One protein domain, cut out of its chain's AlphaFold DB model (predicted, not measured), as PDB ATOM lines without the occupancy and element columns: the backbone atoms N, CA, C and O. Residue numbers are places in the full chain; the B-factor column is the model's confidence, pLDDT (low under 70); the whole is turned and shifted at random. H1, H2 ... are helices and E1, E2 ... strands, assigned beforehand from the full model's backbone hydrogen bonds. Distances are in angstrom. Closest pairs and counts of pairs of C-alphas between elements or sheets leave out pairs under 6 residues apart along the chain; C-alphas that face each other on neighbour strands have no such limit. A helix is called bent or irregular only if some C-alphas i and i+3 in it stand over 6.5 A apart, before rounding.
ATOM      1  N   ASP A   7     -11.998  24.172   1.238       95.56
ATOM      2  CA  ASP A   7     -13.252  24.926   1.343       95.56
ATOM      3  C   ASP A   7     -14.429  24.129   0.757       95.56
ATOM      4  O   ASP A   7     -15.482  24.021   1.386       95.56
ATOM      5  N   GLU A   8     -14.237  23.495  -0.406       95.88
ATOM      6  CA  GLU A   8     -15.252  22.625  -1.015       95.88
ATOM      7  C   GLU A   8     -15.556  21.402  -0.141       95.88
ATOM      8  O   GLU A   8     -16.710  20.984  -0.041       95.88
ATOM      9  N   ALA A   9     -14.543  20.845   0.528       96.31
ATOM     10  CA  ALA A   9     -14.708  19.743   1.466       96.31
ATOM     11  C   ALA A   9     -15.525  20.159   2.701       96.31
ATOM     12  O   ALA A   9     -16.480  19.471   3.073       96.31
ATOM     13  N   LEU A  10     -15.221  21.311   3.307       96.38
ATOM     14  CA  LEU A  10     -16.002  21.847   4.427       96.38
ATOM     15  C   LEU A  10     -17.456  22.123   4.032       96.38
ATOM     16  O   LEU A  10     -18.372  21.796   4.792       96.38
ATOM     17  N   ASP A  11     -17.689  22.695   2.853       95.81
ATOM     18  CA  ASP A  11     -19.040  22.942   2.349       95.81
ATOM     19  C   ASP A  11     -19.798  21.631   2.095       95.81
ATOM     20  O   ASP A  11     -20.965  21.514   2.481       95.81
ATOM     21  N   ALA A  12     -19.137  20.616   1.528       94.88
ATOM     22  CA  ALA A  12     -19.725  19.296   1.313       94.88
ATOM     23  C   ALA A  12     -20.124  18.616   2.633       94.88
ATOM     24  O   ALA A  12     -21.251  18.124   2.748       94.88
ATOM     25  N   LEU A  13     -19.257  18.636   3.652       95.69
ATOM     26  CA  LEU A  13     -19.575  18.077   4.972       95.69
ATOM     27  C   LEU A  13     -20.710  18.837   5.662       95.69
ATOM     28  O   LEU A  13     -21.606  18.217   6.234       95.69
ATOM     29  N   ASN A  14     -20.715  20.169   5.594       95.88
ATOM     30  CA  ASN A  14     -21.789  20.985   6.166       95.88
ATOM     31  C   ASN A  14     -23.134  20.729   5.478       95.88
ATOM     32  O   ASN A  14     -24.159  20.588   6.154       95.88
ATOM     33  N   ALA A  15     -23.140  20.630   4.147       93.69
ATOM     34  CA  ALA A  15     -24.330  20.279   3.385       93.69
ATOM     35  C   ALA A  15     -24.825  18.873   3.752       93.69
ATOM     36  O   ALA A  15     -26.003  18.703   4.063       93.69
ATOM     37  N   ALA A  16     -23.933  17.881   3.805       92.81
ATOM     38  CA  ALA A  16     -24.287  16.519   4.193       92.81
ATOM     39  C   ALA A  16     -24.834  16.447   5.628       92.81
ATOM     40  O   ALA A  16     -25.889  15.857   5.847       92.81
ATOM     41  N   ARG A  17     -24.202  17.119   6.601       92.69
ATOM     42  CA  ARG A  17     -24.721  17.215   7.980       92.69
ATOM     43  C   ARG A  17     -26.106  17.856   8.039       92.69
ATOM     44  O   ARG A  17     -26.918  17.453   8.856       92.69
ATOM     45  N   THR A  18     -26.377  18.840   7.188       91.62
ATOM     46  CA  THR A  18     -27.652  19.572   7.204       91.62
ATOM     47  C   THR A  18     -28.784  18.791   6.541       91.62
ATOM     48  O   THR A  18     -29.917  18.839   7.011       91.62
ATOM     49  N   PHE A  19     -28.503  18.114   5.426       89.44
ATOM     50  CA  PHE A  19     -29.542  17.513   4.582       89.44
ATOM     51  C   PHE A  19     -29.658  15.997   4.712       89.44
ATOM     52  O   PHE A  19     -30.689  15.449   4.332       89.44
ATOM     53  N   LEU A  20     -28.611  15.320   5.188       88.25
ATOM     54  CA  LEU A  20     -28.527  13.858   5.197       88.25
ATOM     55  C   LEU A  20     -28.367  13.274   6.602       88.25
ATOM     56  O   LEU A  20     -28.661  12.100   6.789       88.25
ATOM     57  N   ASN A  21     -27.922  14.047   7.594       83.19
ATOM     58  CA  ASN A  21     -27.779  13.569   8.970       83.19
ATOM     59  C   ASN A  21     -29.010  13.966   9.811       83.19
ATOM     60  O   ASN A  21     -29.360  15.149   9.818       83.19
ATOM     61  N   PRO A  22     -29.673  13.031  10.525       82.62
ATOM     62  CA  PRO A  22     -29.325  11.617  10.734       82.62
ATOM     63  C   PRO A  22     -30.078  10.632   9.827       82.62
ATOM     64  O   PRO A  22     -30.107   9.444  10.124       82.62
ATOM     65  N   ASP A  23     -30.754  11.099   8.778       85.56
ATOM     66  CA  ASP A  23     -31.701  10.267   8.022       85.56
ATOM     67  C   ASP A  23     -31.026   9.268   7.069       85.56
ATOM     68  O   ASP A  23     -31.572   8.202   6.789       85.56
ATOM     69  N   ALA A  24     -29.844   9.611   6.559       88.44
ATOM     70  CA  ALA A  24     -29.115   8.834   5.563       88.44
ATOM     71  C   ALA A  24     -27.671   8.508   5.956       88.44
ATOM     72  O   ALA A  24     -27.091   7.554   5.435       88.44
ATOM     73  N   LEU A  25     -27.081   9.288   6.860       91.31
ATOM     74  CA  LEU A  25     -25.717   9.092   7.334       91.31
ATOM     75  C   LEU A  25     -25.498   9.778   8.683       91.31
ATOM     76  O   LEU A  25     -26.179  10.743   9.025       91.31
ATOM     77  N   TYR A  26     -24.472   9.344   9.397       91.94
ATOM     78  CA  TYR A  26     -23.914  10.032  10.550       91.94
ATOM     79  C   TYR A  26     -22.537  10.587  10.189       91.94
ATOM     80  O   TYR A  26     -21.680   9.866   9.691       91.94
ATOM     81  N   ILE A  27     -22.325  11.876  10.459       93.31
ATOM     82  CA  ILE A  27     -21.001  12.511  10.412       93.31
ATOM     83  C   ILE A  27     -20.626  12.905  11.833       93.31
ATOM     84  O   ILE A  27     -21.401  13.593  12.509       93.31
ATOM     85  N   PHE A  28     -19.448  12.482  12.275       92.81
ATOM     86  CA  PHE A  28     -18.968  12.676  13.639       92.81
ATOM     87  C   PHE A  28     -17.464  12.950  13.671       92.81
ATOM     88  O   PHE A  28     -16.747  12.665  12.719       92.81
ATOM     89  N   ILE A  29     -16.997  13.533  14.773       94.50
ATOM     90  CA  ILE A  29     -15.571  13.747  15.026       94.50
ATOM     91  C   ILE A  29     -15.067  12.565  15.856       94.50
ATOM     92  O   ILE A  29     -15.665  12.218  16.876       94.50
ATOM     93  N   CYS A  30     -13.990  11.942  15.398       93.88
ATOM     94  CA  CYS A  30     -13.314  10.839  16.064       93.88
ATOM     95  C   CYS A  30     -12.194  11.357  16.972       93.88
ATOM     96  O   CYS A  30     -11.495  12.317  16.629       93.88
ATOM     97  N   GLY A  31     -11.998  10.672  18.104       92.25
ATOM     98  CA  GLY A  31     -10.955  11.013  19.072       92.25
ATOM     99  C   GLY A  31     -11.109  12.432  19.627       92.25
ATOM    100  O   GLY A  31     -12.218  12.966  19.705       92.25
ATOM    101  N   ASP A  32      -9.982  13.049  19.968       91.38
ATOM    102  CA  ASP A  32      -9.908  14.436  20.437       91.38
ATOM    103  C   ASP A  32      -9.675  15.404  19.260       91.38
ATOM    104  O   ASP A  32      -8.732  16.194  19.276       91.38
ATOM    105  N   ASN A  33     -10.557  15.370  18.247       93.31
ATOM    106  CA  ASN A  33     -10.417  16.142  16.995       93.31
ATOM    107  C   ASN A  33      -9.315  15.599  16.070       93.31
ATOM    108  O   ASN A  33      -8.556  16.356  15.479       93.31
ATOM    109  N   GLU A  34      -9.231  14.275  15.947       94.12
ATOM    110  CA  GLU A  34      -8.187  13.615  15.150       94.12
ATOM    111  C   GLU A  34      -8.663  13.257  13.738       94.12
ATOM    112  O   GLU A  34      -7.861  13.190  12.815       94.12
ATOM    113  N   ALA A  35      -9.964  13.004  13.559       96.31
ATOM    114  CA  ALA A  35     -10.524  12.682  12.249       96.31
ATOM    115  C   ALA A  35     -12.020  12.982  12.150       96.31
ATOM    116  O   ALA A  35     -12.729  13.056  13.158       96.31
ATOM    117  N   VAL A  36     -12.513  13.086  10.919       96.88
ATOM    118  CA  VAL A  36     -13.945  13.073  10.602       96.88
ATOM    119  C   VAL A  36     -14.358  11.665  10.184       96.88
ATOM    120  O   VAL A  36     -13.836  11.109   9.224       96.88
ATOM    121  N   GLY A  37     -15.327  11.094  10.895       95.31
ATOM    122  CA  GLY A  37     -15.986   9.843  10.539       95.31
ATOM    123  C   GLY A  37     -17.273  10.077   9.751       95.31
ATOM    124  O   GLY A  37     -18.037  10.999  10.055       95.31
ATOM    125  N   VAL A  38     -17.525   9.212   8.766       94.12
ATOM    126  CA  VAL A  38     -18.777   9.141   7.999       94.12
ATOM    127  C   VAL A  38     -19.301   7.710   8.066       94.12
ATOM    128  O   VAL A  38     -18.599   6.771   7.698       94.12
ATOM    129  N   GLU A  39     -20.535   7.536   8.527       92.44
ATOM    130  CA  GLU A  39     -21.205   6.237   8.603       92.44
ATOM    131  C   GLU A  39     -22.543   6.296   7.867       92.44
ATOM    132  O   GLU A  39     -23.424   7.075   8.222       92.44
ATOM    133  N   TRP A  40     -22.702   5.479   6.827       88.31
ATOM    134  CA  TRP A  40     -23.905   5.461   5.995       88.31
ATOM    135  C   TRP A  40     -24.973   4.529   6.553       88.31
ATOM    136  O   TRP A  40     -24.683   3.415   6.992       88.31
ATOM    137  N   ILE A  41     -26.231   4.964   6.477       88.00
ATOM    138  CA  ILE A  41     -27.370   4.154   6.898       88.00
ATOM    139  C   ILE A  41     -27.772   3.237   5.730       88.00
ATOM    140  O   ILE A  41     -28.076   3.728   4.642       88.00
ATOM    141  N   PRO A  42     -27.797   1.907   5.923       72.88
ATOM    142  CA  PRO A  42     -27.930   0.935   4.832       72.88
ATOM    143  C   PRO A  42     -29.286   0.941   4.105       72.88
ATOM    144  O   PRO A  42     -29.395   0.356   3.031       72.88
ATOM    145  N   ASP A  43     -30.310   1.597   4.655       73.94
ATOM    146  CA  ASP A  43     -31.665   1.632   4.079       73.94
ATOM    147  C   ASP A  43     -31.873   2.758   3.045       73.94
ATOM    148  O   ASP A  43     -32.981   2.943   2.530       73.94
ATOM    149  N   VAL A  44     -30.828   3.519   2.710       69.12
ATOM    150  CA  VAL A  44     -30.933   4.621   1.747       69.12
ATOM    151  C   VAL A  44     -30.726   4.106   0.316       69.12
ATOM    152  O   VAL A  44     -29.757   3.394   0.056       69.12
ATOM    153  N   PRO A  45     -31.589   4.453  -0.659       65.69
ATOM    154  CA  PRO A  45     -31.450   3.965  -2.028       65.69
ATOM    155  C   PRO A  45     -30.148   4.445  -2.702       65.69
ATOM    156  O   PRO A  45     -30.021   5.614  -3.073       65.69
ATOM    157  N   ASP A  46     -29.232   3.504  -2.949       65.75
ATOM    158  CA  ASP A  46     -27.895   3.686  -3.553       65.75
ATOM    159  C   ASP A  46     -27.878   4.562  -4.825       65.75
ATOM    160  O   ASP A  46     -26.938   5.313  -5.101       65.75
ATOM    161  N   GLY A  47     -28.949   4.500  -5.622       66.50
ATOM    162  CA  GLY A  47     -29.021   5.168  -6.921       66.50
ATOM    163  C   GLY A  47     -29.051   6.698  -6.857       66.50
ATOM    164  O   GLY A  47     -28.575   7.341  -7.790       66.50
ATOM    165  N   LEU A  48     -29.589   7.293  -5.784       63.12
ATOM    166  CA  LEU A  48     -29.734   8.753  -5.684       63.12
ATOM    167  C   LEU A  48     -28.504   9.430  -5.062       63.12
ATOM    168  O   LEU A  48     -28.246  10.599  -5.338       63.12
ATOM    169  N   LEU A  49     -27.753   8.695  -4.234       73.06
ATOM    170  CA  LEU A  49     -26.661   9.240  -3.426       73.06
ATOM    171  C   LEU A  49     -25.268   8.776  -3.846       73.06
ATOM    172  O   LEU A  49     -24.310   9.353  -3.359       73.06
ATOM    173  N   SER A  50     -25.112   7.822  -4.767       73.56
ATOM    174  CA  SER A  50     -23.785   7.315  -5.174       73.56
ATOM    175  C   SER A  50     -22.749   8.402  -5.516       73.56
ATOM    176  O   SER A  50     -21.593   8.297  -5.112       73.56
ATOM    177  N   GLY A  51     -23.150   9.485  -6.195       74.69
ATOM    178  CA  GLY A  51     -22.266  10.633  -6.460       74.69
ATOM    179  C   GLY A  51     -21.983  11.503  -5.227       74.69
ATOM    180  O   GLY A  51     -20.901  12.078  -5.106       74.69
ATOM    181  N   TYR A  52     -22.931  11.570  -4.292       82.56
ATOM    182  CA  TYR A  52     -22.764  12.248  -3.009       82.56
ATOM    183  C   TYR A  52     -21.885  11.445  -2.047       82.56
ATOM    184  O   TYR A  52     -21.086  12.058  -1.353       82.56
ATOM    185  N   ILE A  53     -21.967  10.109  -2.047       86.88
ATOM    186  CA  ILE A  53     -21.189   9.238  -1.156       86.88
ATOM    187  C   ILE A  53     -19.698   9.488  -1.337       86.88
ATOM    188  O   ILE A  53     -19.032   9.944  -0.411       86.88
ATOM    189  N   ALA A  54     -19.207   9.313  -2.567       88.06
ATOM    190  CA  ALA A  54     -17.797   9.525  -2.881       88.06
ATOM    191  C   ALA A  54     -17.337  10.962  -2.580       88.06
ATOM    192  O   ALA A  54     -16.192  11.180  -2.196       88.06
ATOM    193  N   THR A  55     -18.228  11.944  -2.743       91.25
ATOM    194  CA  THR A  55     -17.917  13.351  -2.454       91.25
ATOM    195  C   THR A  55     -17.798  13.604  -0.950       91.25
ATOM    196  O   THR A  55     -16.869  14.278  -0.523       91.25
ATOM    197  N   VAL A  56     -18.711  13.059  -0.140       93.31
ATOM    198  CA  VAL A  56     -18.711  13.229   1.322       93.31
ATOM    199  C   VAL A  56     -17.548  12.477   1.964       93.31
ATOM    200  O   VAL A  56     -16.910  13.018   2.860       93.31
ATOM    201  N   GLU A  57     -17.230  11.273   1.486       93.31
ATOM    202  CA  GLU A  57     -16.066  10.509   1.952       93.31
ATOM    203  C   GLU A  57     -14.757  11.234   1.619       93.31
ATOM    204  O   GLU A  57     -13.952  11.486   2.511       93.31
ATOM    205  N   ALA A  58     -14.589  11.687   0.371       94.31
ATOM    206  CA  ALA A  58     -13.414  12.472  -0.010       94.31
ATOM    207  C   ALA A  58     -13.308  13.784   0.787       94.31
ATOM    208  O   ALA A  58     -12.212  14.205   1.150       94.31
ATOM    209  N   ALA A  59     -14.437  14.432   1.083       96.06
ATOM    210  CA  ALA A  59     -14.462  15.629   1.912       96.06
ATOM    211  C   ALA A  59     -14.025  15.350   3.358       96.06
ATOM    212  O   ALA A  59     -13.265  16.135   3.927       96.06
ATOM    213  N   ALA A  60     -14.468  14.235   3.945       96.50
ATOM    214  CA  ALA A  60     -14.043  13.814   5.276       96.50
ATOM    215  C   ALA A  60     -12.535  13.540   5.332       96.50
ATOM    216  O   ALA A  60     -11.879  13.991   6.272       96.50
ATOM    217  N   ASP A  61     -11.974  12.891   4.309       96.50
ATOM    218  CA  ASP A  61     -10.532  12.643   4.203       96.50
ATOM    219  C   ASP A  61      -9.732  13.949   4.100       96.50
ATOM    220  O   ASP A  61      -8.748  14.138   4.816       96.50
ATOM    221  N   VAL A  62     -10.172  14.887   3.250       96.81
ATOM    222  CA  VAL A  62      -9.519  16.200   3.090       96.81
ATOM    223  C   VAL A  62      -9.540  16.993   4.396       96.81
ATOM    224  O   VAL A  62      -8.515  17.544   4.797       96.81
ATOM    225  N   VAL A  63     -10.687  17.044   5.080       97.06
ATOM    226  CA  VAL A  63     -10.803  17.758   6.360       97.06
ATOM    227  C   VAL A  63      -9.980  17.071   7.446       97.06
ATOM    228  O   VAL A  63      -9.296  17.765   8.187       97.06
ATOM    229  N   THR A  64      -9.959  15.738   7.488       96.81
ATOM    230  CA  THR A  64      -9.104  14.972   8.410       96.81
ATOM    231  C   THR A  64      -7.627  15.304   8.205       96.81
ATOM    232  O   THR A  64      -6.934  15.593   9.172       96.81
ATOM    233  N   GLY A  65      -7.149  15.362   6.957       96.06
ATOM    234  CA  GLY A  65      -5.766  15.757   6.672       96.06
ATOM    235  C   GLY A  65      -5.438  17.195   7.088       96.06
ATOM    236  O   GLY A  65      -4.304  17.486   7.455       96.06
ATOM    237  N   ALA A  66      -6.418  18.101   7.073       95.62
ATOM    238  CA  ALA A  66      -6.235  19.456   7.588       95.62
ATOM    239  C   ALA A  66      -6.251  19.515   9.127       95.62
ATOM    240  O   ALA A  66      -5.682  20.438   9.704       95.62
ATOM    241  N   MET A  67      -6.862  18.550   9.818       95.00
ATOM    242  CA  MET A  67      -6.947  18.559  11.285       95.00
ATOM    243  C   MET A  67      -5.585  18.363  11.982       95.00
ATOM    244  O   MET A  67      -5.452  18.670  13.164       95.00
ATOM    245  N   ASP A  68      -4.539  17.978  11.242       92.12
ATOM    246  CA  ASP A  68      -3.147  17.973  11.722       92.12
ATOM    247  C   ASP A  68      -2.605  19.380  12.051       92.12
ATOM    248  O   ASP A  68      -1.664  19.516  12.837       92.12
ATOM    249  N   GLU A  69      -3.188  20.439  11.473       93.50
ATOM    250  CA  GLU A  69      -2.781  21.843  11.679       93.50
ATOM    251  C   GLU A  69      -3.917  22.738  12.220       93.50
ATOM    252  O   GLU A  69      -3.691  23.895  12.603       93.50
ATOM    253  N   PHE A  70      -5.140  22.213  12.276       95.19
ATOM    254  CA  PHE A  70      -6.349  22.959  12.607       95.19
ATOM    255  C   PHE A  70      -7.277  22.164  13.536       95.19
ATOM    256  O   PHE A  70      -7.399  20.952  13.438       95.19
ATOM    257  N   PHE A  71      -8.040  22.859  14.376       94.75
ATOM    258  CA  PHE A  71      -9.190  22.301  15.079       94.75
ATOM    259  C   PHE A  71     -10.462  22.452  14.247       94.75
ATOM    260  O   PHE A  71     -10.841  23.570  13.880       94.75
ATOM    261  N   LEU A  72     -11.179  21.349  14.033       95.88
ATOM    262  CA  LEU A  72     -12.536  21.377  13.498       95.88
ATOM    263  C   LEU A  72     -13.522  21.730  14.612       95.88
ATOM    264  O   LEU A  72     -13.673  21.004  15.592       95.88
ATOM    265  N   THR A  73     -14.209  22.853  14.475       94.69
ATOM    266  CA  THR A  73     -15.167  23.349  15.468       94.69
ATOM    267  C   THR A  73     -16.453  23.802  14.795       94.69
ATOM    268  O   THR A  73     -16.544  23.849  13.572       94.69
ATOM    269  N   GLU A  74     -17.462  24.133  15.589       94.38
ATOM    270  CA  GLU A  74     -18.738  24.640  15.104       94.38
ATOM    271  C   GLU A  74     -18.836  26.159  15.313       94.38
ATOM    272  O   GLU A  74     -18.561  26.678  16.398       94.38
ATOM    273  N   ASP A  75     -19.206  26.891  14.260       94.38
ATOM    274  CA  ASP A  75     -19.452  28.329  14.313       94.38
ATOM    275  C   ASP A  75     -20.797  28.653  14.998       94.38
ATOM    276  O   ASP A  75     -21.622  27.790  15.291       94.38
ATOM    277  N   HIS A  76     -21.062  29.943  15.226       93.31
ATOM    278  CA  HIS A  76     -22.307  30.421  15.849       93.31
ATOM    279  C   HIS A  76     -23.598  30.080  15.074       93.31
ATOM    280  O   HIS A  76     -24.692  30.364  15.562       93.31
ATOM    281  N   ARG A  77     -23.492  29.547  13.852       92.25
ATOM    282  CA  ARG A  77     -24.611  29.126  13.000       92.25
ATOM    283  C   ARG A  77     -24.744  27.610  12.922       92.25
ATOM    284  O   ARG A  77     -25.583  27.138  12.159       92.25
ATOM    285  N   GLY A  78     -23.942  26.861  13.671       90.69
ATOM    286  CA  GLY A  78     -23.965  25.405  13.627       90.69
ATOM    287  C   GLY A  78     -23.131  24.802  12.493       90.69
ATOM    288  O   GLY A  78     -23.253  23.609  12.221       90.69
ATOM    289  N   ARG A  79     -22.311  25.597  11.787       94.19
ATOM    290  CA  ARG A  79     -21.489  25.095  10.674       94.19
ATOM    291  C   ARG A  79     -20.099  24.724  11.142       94.19
ATOM    292  O   ARG A  79     -19.472  25.464  11.893       94.19
ATOM    293  N   TRP A  80     -19.590  23.617  10.635       95.62
ATOM    294  CA  TRP A  80     -18.209  23.223  10.829       95.62
ATOM    295  C   TRP A  80     -17.243  24.174  10.131       95.62
ATOM    296  O   TRP A  80     -17.454  24.565   8.981       95.62
ATOM    297  N   THR A  81     -16.192  24.539  10.855       96.19
ATOM    298  CA  THR A  81     -15.129  25.451  10.442       96.19
ATOM    299  C   THR A  81     -13.797  24.995  11.036       96.19
ATOM    300  O   THR A  81     -13.774  24.374  12.098       96.19
ATOM    301  N   LEU A  82     -12.693  25.299  10.355       95.88
ATOM    302  CA  LEU A  82     -11.341  24.989  10.815       95.88
ATOM    303  C   LEU A  82     -10.690  26.234  11.418       95.88
ATOM    304  O   LEU A  82     -10.718  27.315  10.828       95.88
ATOM    305  N   VAL A  83     -10.096  26.075  12.598       94.81
ATOM    306  CA  VAL A  83      -9.403  27.144  13.331       94.81
ATOM    307  C   VAL A  83      -7.974  26.686  13.621       94.81
ATOM    308  O   VAL A  83      -7.810  25.581  14.123       94.81
ATOM    309  N   PRO A  84      -6.934  27.481  13.321       93.25
ATOM    310  CA  PRO A  84      -5.549  27.049  13.517       93.25
ATOM    311  C   PRO A  84      -5.231  26.812  14.998       93.25
ATOM    312  O   PRO A  84      -5.780  27.497  15.869       93.25
ATOM    313  N   PHE A  85      -4.313  25.882  15.282       84.69
ATOM    314  CA  PHE A  85      -3.715  25.772  16.615       84.69
ATOM    315  C   PHE A  85      -3.007  27.093  16.974       84.69
ATOM    316  O   PHE A  85      -2.303  27.671  16.144       84.69
TER     317      PHE A  85
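Overview. This is residues 7 to 85 of the 86 residues of an uncharacterized protein of Puniceibacterium antarcticum (UniProt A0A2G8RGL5). A long helix, H2, runs alongside a two-stranded hairpin, E1 and E2, and the shorter helix H1 crosses H2 at a steep angle, with its later residues reaching E1. A second hairpin, E3 and E4, packs on H1 near the last residues of H2, at one end of the elongated whole. The printed part has 79 residues, with two named helices and four named strands in the order H1, E1, E2, H2, E3, E4; each hairpin is a separate antiparallel sheet of two strands, and the class is mixed, helices and strands. The whole is compact, with a radius of gyration of the C-alphas of 12.4 A, and spans 40 by 24 by 23 A.

Arrangement. H1, residues 7 to 19, has 3 pairs of C-alphas within 8 A with E1, residues 25 to 30, the closest being Arg 17 and Ile 27 at 6.5 A. E1 and E2, residues 35 to 40, form an antiparallel hairpin at 159 degrees, with N 26 and O 39 within hydrogen-bond range at 2.8 A. H2, residues 46 to 66, comes closest to E2 at the C-alphas of Ala 35 and Thr 64, 4.7 A apart. H2 and E1 are near each other, with 8 pairs of C-alphas within 10 A. H1 and H2 touch, H2 with residues 55 to 63 alone; their closest C-alphas, of Ala 9 and Ala 59, are 4.1 A apart, and they run opposite ways at a steep tilt of 50 degrees. H2 is irregular, with C-alphas 48 and 51 7.7 A apart, and has a kink of 32 degrees near residue 53. E3, residues 70 to 74, and E4, residues 80 to 84, form an antiparallel hairpin at 145 degrees, with N 71 and O 83 at 2.7 A, within hydrogen-bond range. The closest C-alphas of H1 and E4, of Asn 14 and Trp 80, are 6.3 A apart. E1 and E3 are apart, but only just, at 8.4 A. In H1 every O i to N i+4 pair is within hydrogen-bond range; in H2 13 of 17 are.

Along the chain. H1 begins at C-alpha 7, (-13.252, 24.926, 1.343), and is 18.2 A long. E1 measures 15.3 A and E2 16.4 A. H2 begins at C-alpha 46, (-27.895, 3.686, -3.553), and is 29.0 A long. E3 measures 12.7 A; E4 measures 13.5 A and ends at C-alpha 84, (-5.549, 27.049, 13.517).

Size, cuts and confidence. The C-alphas of Gly 47 and Phe 85 are the two farthest apart, at 40.2 A. The printed part has no cut, and the five links between successive elements are tight. The mean pLDDT of the printed part is 90.1; residues 44 to 48 are under 70.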